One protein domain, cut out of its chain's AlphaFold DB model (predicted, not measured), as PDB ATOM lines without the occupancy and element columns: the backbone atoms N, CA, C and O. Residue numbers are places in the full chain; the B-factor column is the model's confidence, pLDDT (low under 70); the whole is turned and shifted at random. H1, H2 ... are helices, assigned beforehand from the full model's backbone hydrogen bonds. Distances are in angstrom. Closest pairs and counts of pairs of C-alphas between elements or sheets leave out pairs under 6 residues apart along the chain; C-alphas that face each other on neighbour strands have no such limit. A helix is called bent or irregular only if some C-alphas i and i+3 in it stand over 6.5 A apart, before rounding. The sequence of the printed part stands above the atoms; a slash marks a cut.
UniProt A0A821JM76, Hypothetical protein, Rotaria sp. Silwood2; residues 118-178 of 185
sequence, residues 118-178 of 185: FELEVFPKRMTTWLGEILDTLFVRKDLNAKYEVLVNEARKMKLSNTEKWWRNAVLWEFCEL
ATOM      1  N   PHE A 118      13.224  32.292  26.801       97.44
ATOM      2  CA  PHE A 118      13.995  31.905  25.622       97.44
ATOM      3  C   PHE A 118      13.445  30.643  24.949       97.44
ATOM      4  O   PHE A 118      13.331  30.603  23.725       97.44
ATOM      5  N   GLU A 119      13.101  29.603  25.719       97.31
ATOM      6  CA  GLU A 119      12.495  28.384  25.169       97.31
ATOM      7  C   GLU A 119      11.172  28.688  24.475       97.31
ATOM      8  O   GLU A 119      10.953  28.213  23.360       97.31
ATOM      9  N   LEU A 120      10.339  29.525  25.096       97.00
ATOM     10  CA  LEU A 120       9.071  29.964  24.532       97.00
ATOM     11  C   LEU A 120       9.268  30.751  23.228       97.00
ATOM     12  O   LEU A 120       8.551  30.507  22.259       97.00
ATOM     13  N   GLU A 121      10.263  31.640  23.169       97.62
ATOM     14  CA  GLU A 121      10.592  32.419  21.970       97.62
ATOM     15  C   GLU A 121      11.032  31.517  20.802       97.62
ATOM     16  O   GLU A 121      10.593  31.691  19.660       97.62
ATOM     17  N   VAL A 122      11.882  30.519  21.066       97.44
ATOM     18  CA  VAL A 122      12.408  29.636  20.010       97.44
ATOM     19  C   VAL A 122      11.466  28.487  19.648       97.44
ATOM     20  O   VAL A 122      11.647  27.869  18.591       97.44
ATOM     21  N   PHE A 123      10.475  28.190  20.493       97.12
ATOM     22  CA  PHE A 123       9.586  27.041  20.337       97.12
ATOM     23  C   PHE A 123       8.872  27.012  18.977       97.12
ATOM     24  O   PHE A 123       9.024  26.006  18.278       97.12
ATOM     25  N   PRO A 124       8.197  28.081  18.499       96.50
ATOM     26  CA  PRO A 124       7.475  28.027  17.227       96.50
ATOM     27  C   PRO A 124       8.390  27.714  16.042       96.50
ATOM     28  O   PRO A 124       8.045  26.923  15.167       96.50
ATOM     29  N   LYS A 125       9.601  28.281  16.018       94.69
ATOM     30  CA  LYS A 125      10.575  28.016  14.950       94.69
ATOM     31  C   LYS A 125      11.054  26.563  14.963       94.69
ATOM     32  O   LYS A 125      11.181  25.950  13.902       94.69
ATOM     33  N   ARG A 126      11.327  26.011  16.150       96.38
ATOM     34  CA  ARG A 126      11.746  24.610  16.301       96.38
ATOM     35  C   ARG A 126      10.618  23.655  15.926       96.38
ATOM     36  O   ARG A 126      10.851  22.761  15.122       96.38
ATOM     37  N   MET A 127       9.412  23.898  16.437       97.00
ATOM     38  CA  MET A 127       8.231  23.072  16.193       97.00
ATOM     39  C   MET A 127       7.869  23.037  14.709       97.00
ATOM     40  O   MET A 127       7.730  21.969  14.131       97.00
ATOM     41  N   THR A 128       7.804  24.195  14.050       96.38
ATOM     42  CA  THR A 128       7.487  24.259  12.615       96.38
ATOM     43  C   THR A 128       8.530  23.555  11.747       96.38
ATOM     44  O   THR A 128       8.175  22.810  10.837       96.38
ATOM     45  N   THR A 129       9.820  23.731  12.049       94.75
ATOM     46  CA  THR A 129      10.896  23.017  11.342       94.75
ATOM     47  C   THR A 129      10.789  21.509  11.562       94.75
ATOM     48  O   THR A 129      10.875  20.744  10.605       94.75
ATOM     49  N   TRP A 130      10.557  21.090  12.807       97.00
ATOM     50  CA  TRP A 130      10.389  19.688  13.175       97.00
ATOM     51  C   TRP A 130       9.194  19.046  12.461       97.00
ATOM     52  O   TRP A 130       9.375  18.012  11.825       97.00
ATOM     53  N   LEU A 131       8.022  19.693  12.456       97.50
ATOM     54  CA  LEU A 131       6.842  19.235  11.709       97.50
ATOM     55  C   LEU A 131       7.150  19.055  10.220       97.50
ATOM     56  O   LEU A 131       6.725  18.076   9.612       97.50
ATOM     57  N   GLY A 132       7.929  19.968   9.637       95.44
ATOM     58  CA  GLY A 132       8.393  19.850   8.260       95.44
ATOM     59  C   GLY A 132       9.212  18.581   7.996       95.44
ATOM     60  O   GLY A 132       8.999  17.923   6.980       95.44
ATOM     61  N   GLU A 133      10.123  18.219   8.901       95.75
ATOM     62  CA  GLU A 133      10.912  16.981   8.788       95.75
ATOM     63  C   GLU A 133      10.073  15.721   9.056       95.75
ATOM     64  O   GLU A 133      10.269  14.699   8.396       95.75
ATOM     65  N   ILE A 134       9.118  15.779   9.993       96.44
ATOM     66  CA  ILE A 134       8.195  14.668  10.269       96.44
ATOM     67  C   ILE A 134       7.314  14.390   9.055       96.44
ATOM     68  O   ILE A 134       7.248  13.244   8.612       96.44
ATOM     69  N   LEU A 135       6.704  15.425   8.472       96.06
ATOM     70  CA  LEU A 135       5.873  15.289   7.277       96.06
ATOM     71  C   LEU A 135       6.657  14.649   6.119       96.06
ATOM     72  O   LEU A 135       6.161  13.743   5.448       96.06
ATOM     73  N   ASP A 136       7.903  15.084   5.915       95.50
ATOM     74  CA  ASP A 136       8.799  14.505   4.912       95.50
ATOM     75  C   ASP A 136       9.089  13.023   5.185       95.50
ATOM     76  O   ASP A 136       8.972  12.176   4.296       95.50
ATOM     77  N   THR A 137       9.412  12.702   6.438       96.62
ATOM     78  CA  THR A 137       9.739  11.345   6.885       96.62
ATOM     79  C   THR A 137       8.555  10.395   6.714       96.62
ATOM     80  O   THR A 137       8.732   9.290   6.197       96.62
ATOM     81  N   LEU A 138       7.346  10.822   7.093       96.94
ATOM     82  CA  LEU A 138       6.117  10.041   6.922       96.94
ATOM     83  C   LEU A 138       5.849   9.749   5.444       96.94
ATOM     84  O   LEU A 138       5.526   8.615   5.085       96.94
ATOM     85  N   PHE A 139       6.055  10.735   4.569       96.56
ATOM     86  CA  PHE A 139       5.914  10.543   3.129       96.56
ATOM     87  C   PHE A 139       6.936   9.541   2.568       96.56
ATOM     88  O   PHE A 139       6.562   8.636   1.825       96.56
ATOM     89  N   VAL A 140       8.217   9.636   2.953       96.12
ATOM     90  CA  VAL A 140       9.262   8.685   2.506       96.12
ATOM     91  C   VAL A 140       8.955   7.259   2.949       96.12
ATOM     92  O   VAL A 140       9.149   6.317   2.178       96.12
ATOM     93  N   ARG A 141       8.473   7.097   4.182       97.12
ATOM     94  CA  ARG A 141       8.122   5.791   4.751       97.12
ATOM     95  C   ARG A 141       6.822   5.216   4.193       97.12
ATOM     96  O   ARG A 141       6.576   4.034   4.397       97.12
ATOM     97  N   LYS A 142       6.053   6.014   3.442       95.62
ATOM     98  CA  LYS A 142       4.696   5.694   2.970       95.62
ATOM     99  C   LYS A 142       3.696   5.496   4.117       95.62
ATOM    100  O   LYS A 142       2.723   4.767   3.964       95.62
ATOM    101  N   ASP A 143       3.941   6.181   5.233       96.19
ATOM    102  CA  ASP A 143       3.077   6.198   6.420       96.19
ATOM    103  C   ASP A 143       2.109   7.404   6.398       96.19
ATOM    104  O   ASP A 143       1.242   7.534   7.258       96.19
ATOM    105  N   LEU A 144       2.252   8.311   5.422       95.69
ATOM    106  CA  LEU A 144       1.386   9.479   5.270       95.69
ATOM    107  C   LEU A 144       0.094   9.135   4.517       95.69
ATOM    108  O   LEU A 144       0.123   8.471   3.482       95.69
ATOM    109  N   ASN A 145      -1.034   9.673   4.982       94.00
ATOM    110  CA  ASN A 145      -2.301   9.585   4.260       94.00
ATOM    111  C   ASN A 145      -2.200  10.255   2.874       94.00
ATOM    112  O   ASN A 145      -1.793  11.415   2.765       94.00
ATOM    113  N   ALA A 146      -2.649   9.545   1.834       94.38
ATOM    114  CA  ALA A 146      -2.622   9.990   0.440       94.38
ATOM    115  C   ALA A 146      -3.219  11.399   0.225       94.38
ATOM    116  O   ALA A 146      -2.742  12.152  -0.625       94.38
ATOM    117  N   LYS A 147      -4.216  11.802   1.032       94.06
ATOM    118  CA  LYS A 147      -4.843  13.136   0.945       94.06
ATOM    119  C   LYS A 147      -3.854  14.297   1.160       94.06
ATOM    120  O   LYS A 147      -4.105  15.402   0.691       94.06
ATOM    121  N   TYR A 148      -2.723  14.052   1.828       95.75
ATOM    122  CA  TYR A 148      -1.705  15.064   2.131       95.75
ATOM    123  C   TYR A 148      -0.484  15.034   1.203       95.75
ATOM    124  O   TYR A 148       0.412  15.865   1.355       95.75
ATOM    125  N   GLU A 149      -0.422  14.137   0.215       94.94
ATOM    126  CA  GLU A 149       0.747  14.035  -0.675       94.94
ATOM    127  C   GLU A 149       1.045  15.341  -1.421       94.94
ATOM    128  O   GLU A 149       2.208  15.701  -1.625       94.94
ATOM    129  N   VAL A 150       0.002  16.081  -1.807       95.69
ATOM    130  CA  VAL A 150       0.144  17.390  -2.464       95.69
ATOM    131  C   VAL A 150       0.891  18.367  -1.554       95.69
ATOM    132  O   VAL A 150       1.857  18.994  -1.998       95.69
ATOM    133  N   LEU A 151       0.524  18.418  -0.269       95.50
ATOM    134  CA  LEU A 151       1.142  19.306   0.715       95.50
ATOM    135  C   LEU A 151       2.640  19.027   0.870       95.50
ATOM    136  O   LEU A 151       3.435  19.972   0.892       95.50
ATOM    137  N   VAL A 152       3.045  17.753   0.922       95.81
ATOM    138  CA  VAL A 152       4.466  17.376   1.056       95.81
ATOM    139  C   VAL A 152       5.252  17.713  -0.197       95.81
ATOM    140  O   VAL A 152       6.348  18.267  -0.118       95.81
ATOM    141  N   ASN A 153       4.702  17.401  -1.370       95.81
ATOM    142  CA  ASN A 153       5.369  17.674  -2.638       95.81
ATOM    143  C   ASN A 153       5.605  19.177  -2.837       95.81
ATOM    144  O   ASN A 153       6.672  19.584  -3.300       95.81
ATOM    145  N   GLU A 154       4.640  20.011  -2.459       95.44
ATOM    146  CA  GLU A 154       4.795  21.466  -2.438       95.44
ATOM    147  C   GLU A 154       5.837  21.926  -1.414       95.44
ATOM    148  O   GLU A 154       6.727  22.703  -1.767       95.44
ATOM    149  N   ALA A 155       5.797  21.399  -0.185       95.06
ATOM    150  CA  ALA A 155       6.773  21.721   0.856       95.06
ATOM    151  C   ALA A 155       8.210  21.390   0.413       95.06
ATOM    152  O   ALA A 155       9.115  22.212   0.564       95.06
ATOM    153  N   ARG A 156       8.420  20.224  -0.213       94.88
ATOM    154  CA  ARG A 156       9.711  19.799  -0.781       94.88
ATOM    155  C   ARG A 156      10.196  20.731  -1.879       94.88
ATOM    156  O   ARG A 156      11.362  21.119  -1.869       94.88
ATOM    157  N   LYS A 157       9.317  21.114  -2.810       95.06
ATOM    158  CA  LYS A 157       9.655  22.076  -3.872       95.06
ATOM    159  C   LYS A 157      10.095  23.412  -3.277       95.06
ATOM    160  O   LYS A 157      11.139  23.919  -3.669       95.06
ATOM    161  N   MET A 158       9.352  23.929  -2.293       93.88
ATOM    162  CA  MET A 158       9.707  25.160  -1.579       93.88
ATOM    163  C   MET A 158      11.045  25.038  -0.839       93.88
ATOM    164  O   MET A 158      11.851  25.966  -0.873       93.88
ATOM    165  N   LYS A 159      11.303  23.892  -0.195       93.00
ATOM    166  CA  LYS A 159      12.564  23.613   0.506       93.00
ATOM    167  C   LYS A 159      13.748  23.599  -0.468       93.00
ATOM    168  O   LYS A 159      14.762  24.234  -0.197       93.00
ATOM    169  N   LEU A 160      13.604  22.945  -1.623       93.62
ATOM    170  CA  LEU A 160      14.632  22.887  -2.672       93.62
ATOM    171  C   LEU A 160      14.907  24.252  -3.318       93.62
ATOM    172  O   LEU A 160      16.050  24.538  -3.663       93.62
ATOM    173  N   SER A 161      13.890  25.104  -3.459       93.75
ATOM    174  CA  SER A 161      14.054  26.476  -3.956       93.75
ATOM    175  C   SER A 161      14.508  27.471  -2.883       93.75
ATOM    176  O   SER A 161      14.541  28.669  -3.149       93.75
ATOM    177  N   ASN A 162      14.847  26.994  -1.676       90.62
ATOM    178  CA  ASN A 162      15.235  27.809  -0.524       90.62
ATOM    179  C   ASN A 162      14.204  28.905  -0.181       90.62
ATOM    180  O   ASN A 162      14.551  30.007   0.244       90.62
ATOM    181  N   THR A 163      12.921  28.605  -0.394       90.44
ATOM    182  CA  THR A 163      11.813  29.510  -0.094       90.44
ATOM    183  C   THR A 163      11.562  29.541   1.408       90.44
ATOM    184  O   THR A 163      11.508  28.503   2.078       90.44
ATOM    185  N   GLU A 164      11.348  30.737   1.952       88.06
ATOM    186  CA  GLU A 164      10.971  30.883   3.354       88.06
ATOM    187  C   GLU A 164       9.659  30.151   3.676       88.06
ATOM    188  O   GLU A 164       8.722  30.091   2.873       88.06
ATOM    189  N   LYS A 165       9.566  29.644   4.913       90.56
ATOM    190  CA  LYS A 165       8.348  29.026   5.457       90.56
ATOM    191  C   LYS A 165       7.844  27.816   4.646       90.56
ATOM    192  O   LYS A 165       6.634  27.611   4.537       90.56
ATOM    193  N   TRP A 166       8.756  27.008   4.099       92.81
ATOM    194  CA  TRP A 166       8.448  25.717   3.455       92.81
ATOM    195  C   TRP A 166       7.678  24.754   4.382       92.81
ATOM    196  O   TRP A 166       6.911  23.919   3.918       92.81
ATOM    197  N   TRP A 167       7.825  24.928   5.698       93.56
ATOM    198  CA  TRP A 167       7.121  24.184   6.743       93.56
ATOM    199  C   TRP A 167       5.622  24.504   6.868       93.56
ATOM    200  O   TRP A 167       4.926  23.822   7.614       93.56
ATOM    201  N   ARG A 168       5.087  25.529   6.183       94.44
ATOM    202  CA  ARG A 168       3.667  25.935   6.319       94.44
ATOM    203  C   ARG A 168       2.694  24.798   6.040       94.44
ATOM    204  O   ARG A 168       1.743  24.617   6.790       94.44
ATOM    205  N   ASN A 169       2.974  24.014   5.006       95.44
ATOM    206  CA  ASN A 169       2.156  22.863   4.641       95.44
ATOM    207  C   ASN A 169       2.182  21.766   5.718       95.44
ATOM    208  O   ASN A 169       1.179  21.090   5.907       95.44
ATOM    209  N   ALA A 170       3.283  21.636   6.466       96.19
ATOM    210  CA  ALA A 170       3.359  20.730   7.608       96.19
ATOM    211  C   ALA A 170       2.537  21.216   8.803       96.19
ATOM    212  O   ALA A 170       1.893  20.416   9.464       96.19
ATOM    213  N   VAL A 171       2.497  22.527   9.043       96.12
ATOM    214  CA  VAL A 171       1.624  23.096  10.080       96.12
ATOM    215  C   VAL A 171       0.152  22.893   9.734       96.12
ATOM    216  O   VAL A 171      -0.623  22.518  10.606       96.12
ATOM    217  N   LEU A 172      -0.230  23.109   8.471       94.88
ATOM    218  CA  LEU A 172      -1.595  22.851   8.010       94.88
ATOM    219  C   LEU A 172      -1.970  21.373   8.169       94.88
ATOM    220  O   LEU A 172      -3.044  21.068   8.674       94.88
ATOM    221  N   TRP A 173      -1.077  20.472   7.757       95.00
ATOM    222  CA  TRP A 173      -1.256  19.033   7.932       95.00
ATOM    223  C   TRP A 173      -1.499  18.663   9.400       95.00
ATOM    224  O   TRP A 173      -2.521  18.052   9.697       95.00
ATOM    225  N   GLU A 174      -0.610  19.081  10.303       95.06
ATOM    226  CA  GLU A 174      -0.713  18.766  11.731       95.06
ATOM    227  C   GLU A 174      -2.008  19.315  12.337       95.06
ATOM    228  O   GLU A 174      -2.697  18.617  13.074       95.06
ATOM    229  N   PHE A 175      -2.383  20.549  11.985       93.44
ATOM    230  CA  PHE A 175      -3.638  21.140  12.442       93.44
ATOM    231  C   PHE A 175      -4.843  20.276  12.045       93.44
ATOM    232  O   PHE A 175      -5.675  19.965  12.892       93.44
ATOM    233  N   CYS A 176      -4.910  19.834  10.787       92.00
ATOM    234  CA  CYS A 176      -5.993  18.974  10.311       92.00
ATOM    235  C   CYS A 176      -5.995  17.569  10.942       92.00
ATOM    236  O   CYS A 176      -7.042  16.933  10.963       92.00
ATOM    237  N   GLU A 177      -4.855  17.054  11.407       90.56
ATOM    238  CA  GLU A 177      -4.790  15.753  12.096       90.56
ATOM    239  C   GLU A 177      -5.198  15.856  13.574       90.56
ATOM    240  O   GLU A 177      -5.782  14.919  14.131       90.56
ATOM    241  N   LEU A 178      -4.907  16.993  14.215       90.88
ATOM    242  CA  LEU A 178      -5.298  17.271  15.597       90.88
ATOM    243  C   LEU A 178      -6.773  17.676  15.723       90.88
ATOM    244  O   LEU A 178      -7.405  17.350  16.730       90.88
TER     245      LEU A 178
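What this domain is: This is residues 118 to 178 of the 185 residues of the protein "Hypothetical protein" of Rotaria sp. Silwood2 (UniProt A0A821JM76). A long helix, H1, is crossed by a short helical hairpin of H2 and H3, which packs on one side of it around residues 128 to 139, while the first residues of H1, 118 to 124, stick out free as an arm. The chain folds back through a tight link after H1 to make H2, and H3 then returns beside H2, the two running opposite ways. The printed part has 61 residues with three named helices, in the order H1, H2, H3, and no named strand; the class is all helix. The whole is compact, with a radius of gyration of the C-alphas of 11.6 A, and spans 37 by 29 by 18 A.

Where its parts are: H1, residues 118 to 141, begins with C-alpha 118 at (13.995, 31.905, 25.622) and is 33.9 A from first to last C-alpha. It is irregular, with C-alphas 121 and 124 7.2 A apart, and it has a kink of 37 degrees near residue 125. After a tight link of 4 residues comes H2, residues 146 to 160, 21.8 A long, with C-alpha 146 at (-2.622, 9.990, 0.440). H2 is irregular too, with C-alphas 147 and 150 7.4 A apart. A short link of 7 residues leads to H3, residues 168 to 178, 15.5 A long, which ends with C-alpha 178 at (-5.298, 17.271, 15.597).

How they stand to each other: H1 touches H2 with its residues 132 to 139 alone, and the closest C-alphas, those of Asp 136 and Val 152, are 6.5 A apart. The two stand at a steep tilt of 64 degrees and run opposite ways. H1 touches H3 with its residues 128 to 135 alone; the closest C-alphas are those of Gly 132 and Ala 170, 5.2 A apart. Their lines are about perpendicular, at 84 degrees. H2 and H3 form a helical hairpin and touch, with the C-alphas of Leu 151 and Asn 169 the closest at 5.4 A, at a shallow tilt of 27 degrees, opposite ways. With 1 of the 3 touching pairs at a shallow tilt, the helix packing is mostly crossed, but only just. In H3 every O i to N i+4 pair is within hydrogen-bond range; in H1 18 of 20 are, and in H2 9 of 11.

The domain as a whole: The C-alphas of Phe 118 and Ala 146 are the two farthest apart, at 37.3 A, and those of Phe 118 and Leu 178, the first and last printed, are 26.2 A apart. The printed part has no cut, and no link is long. The mean pLDDT of the printed part is 95.0, and no printed residue is under 70.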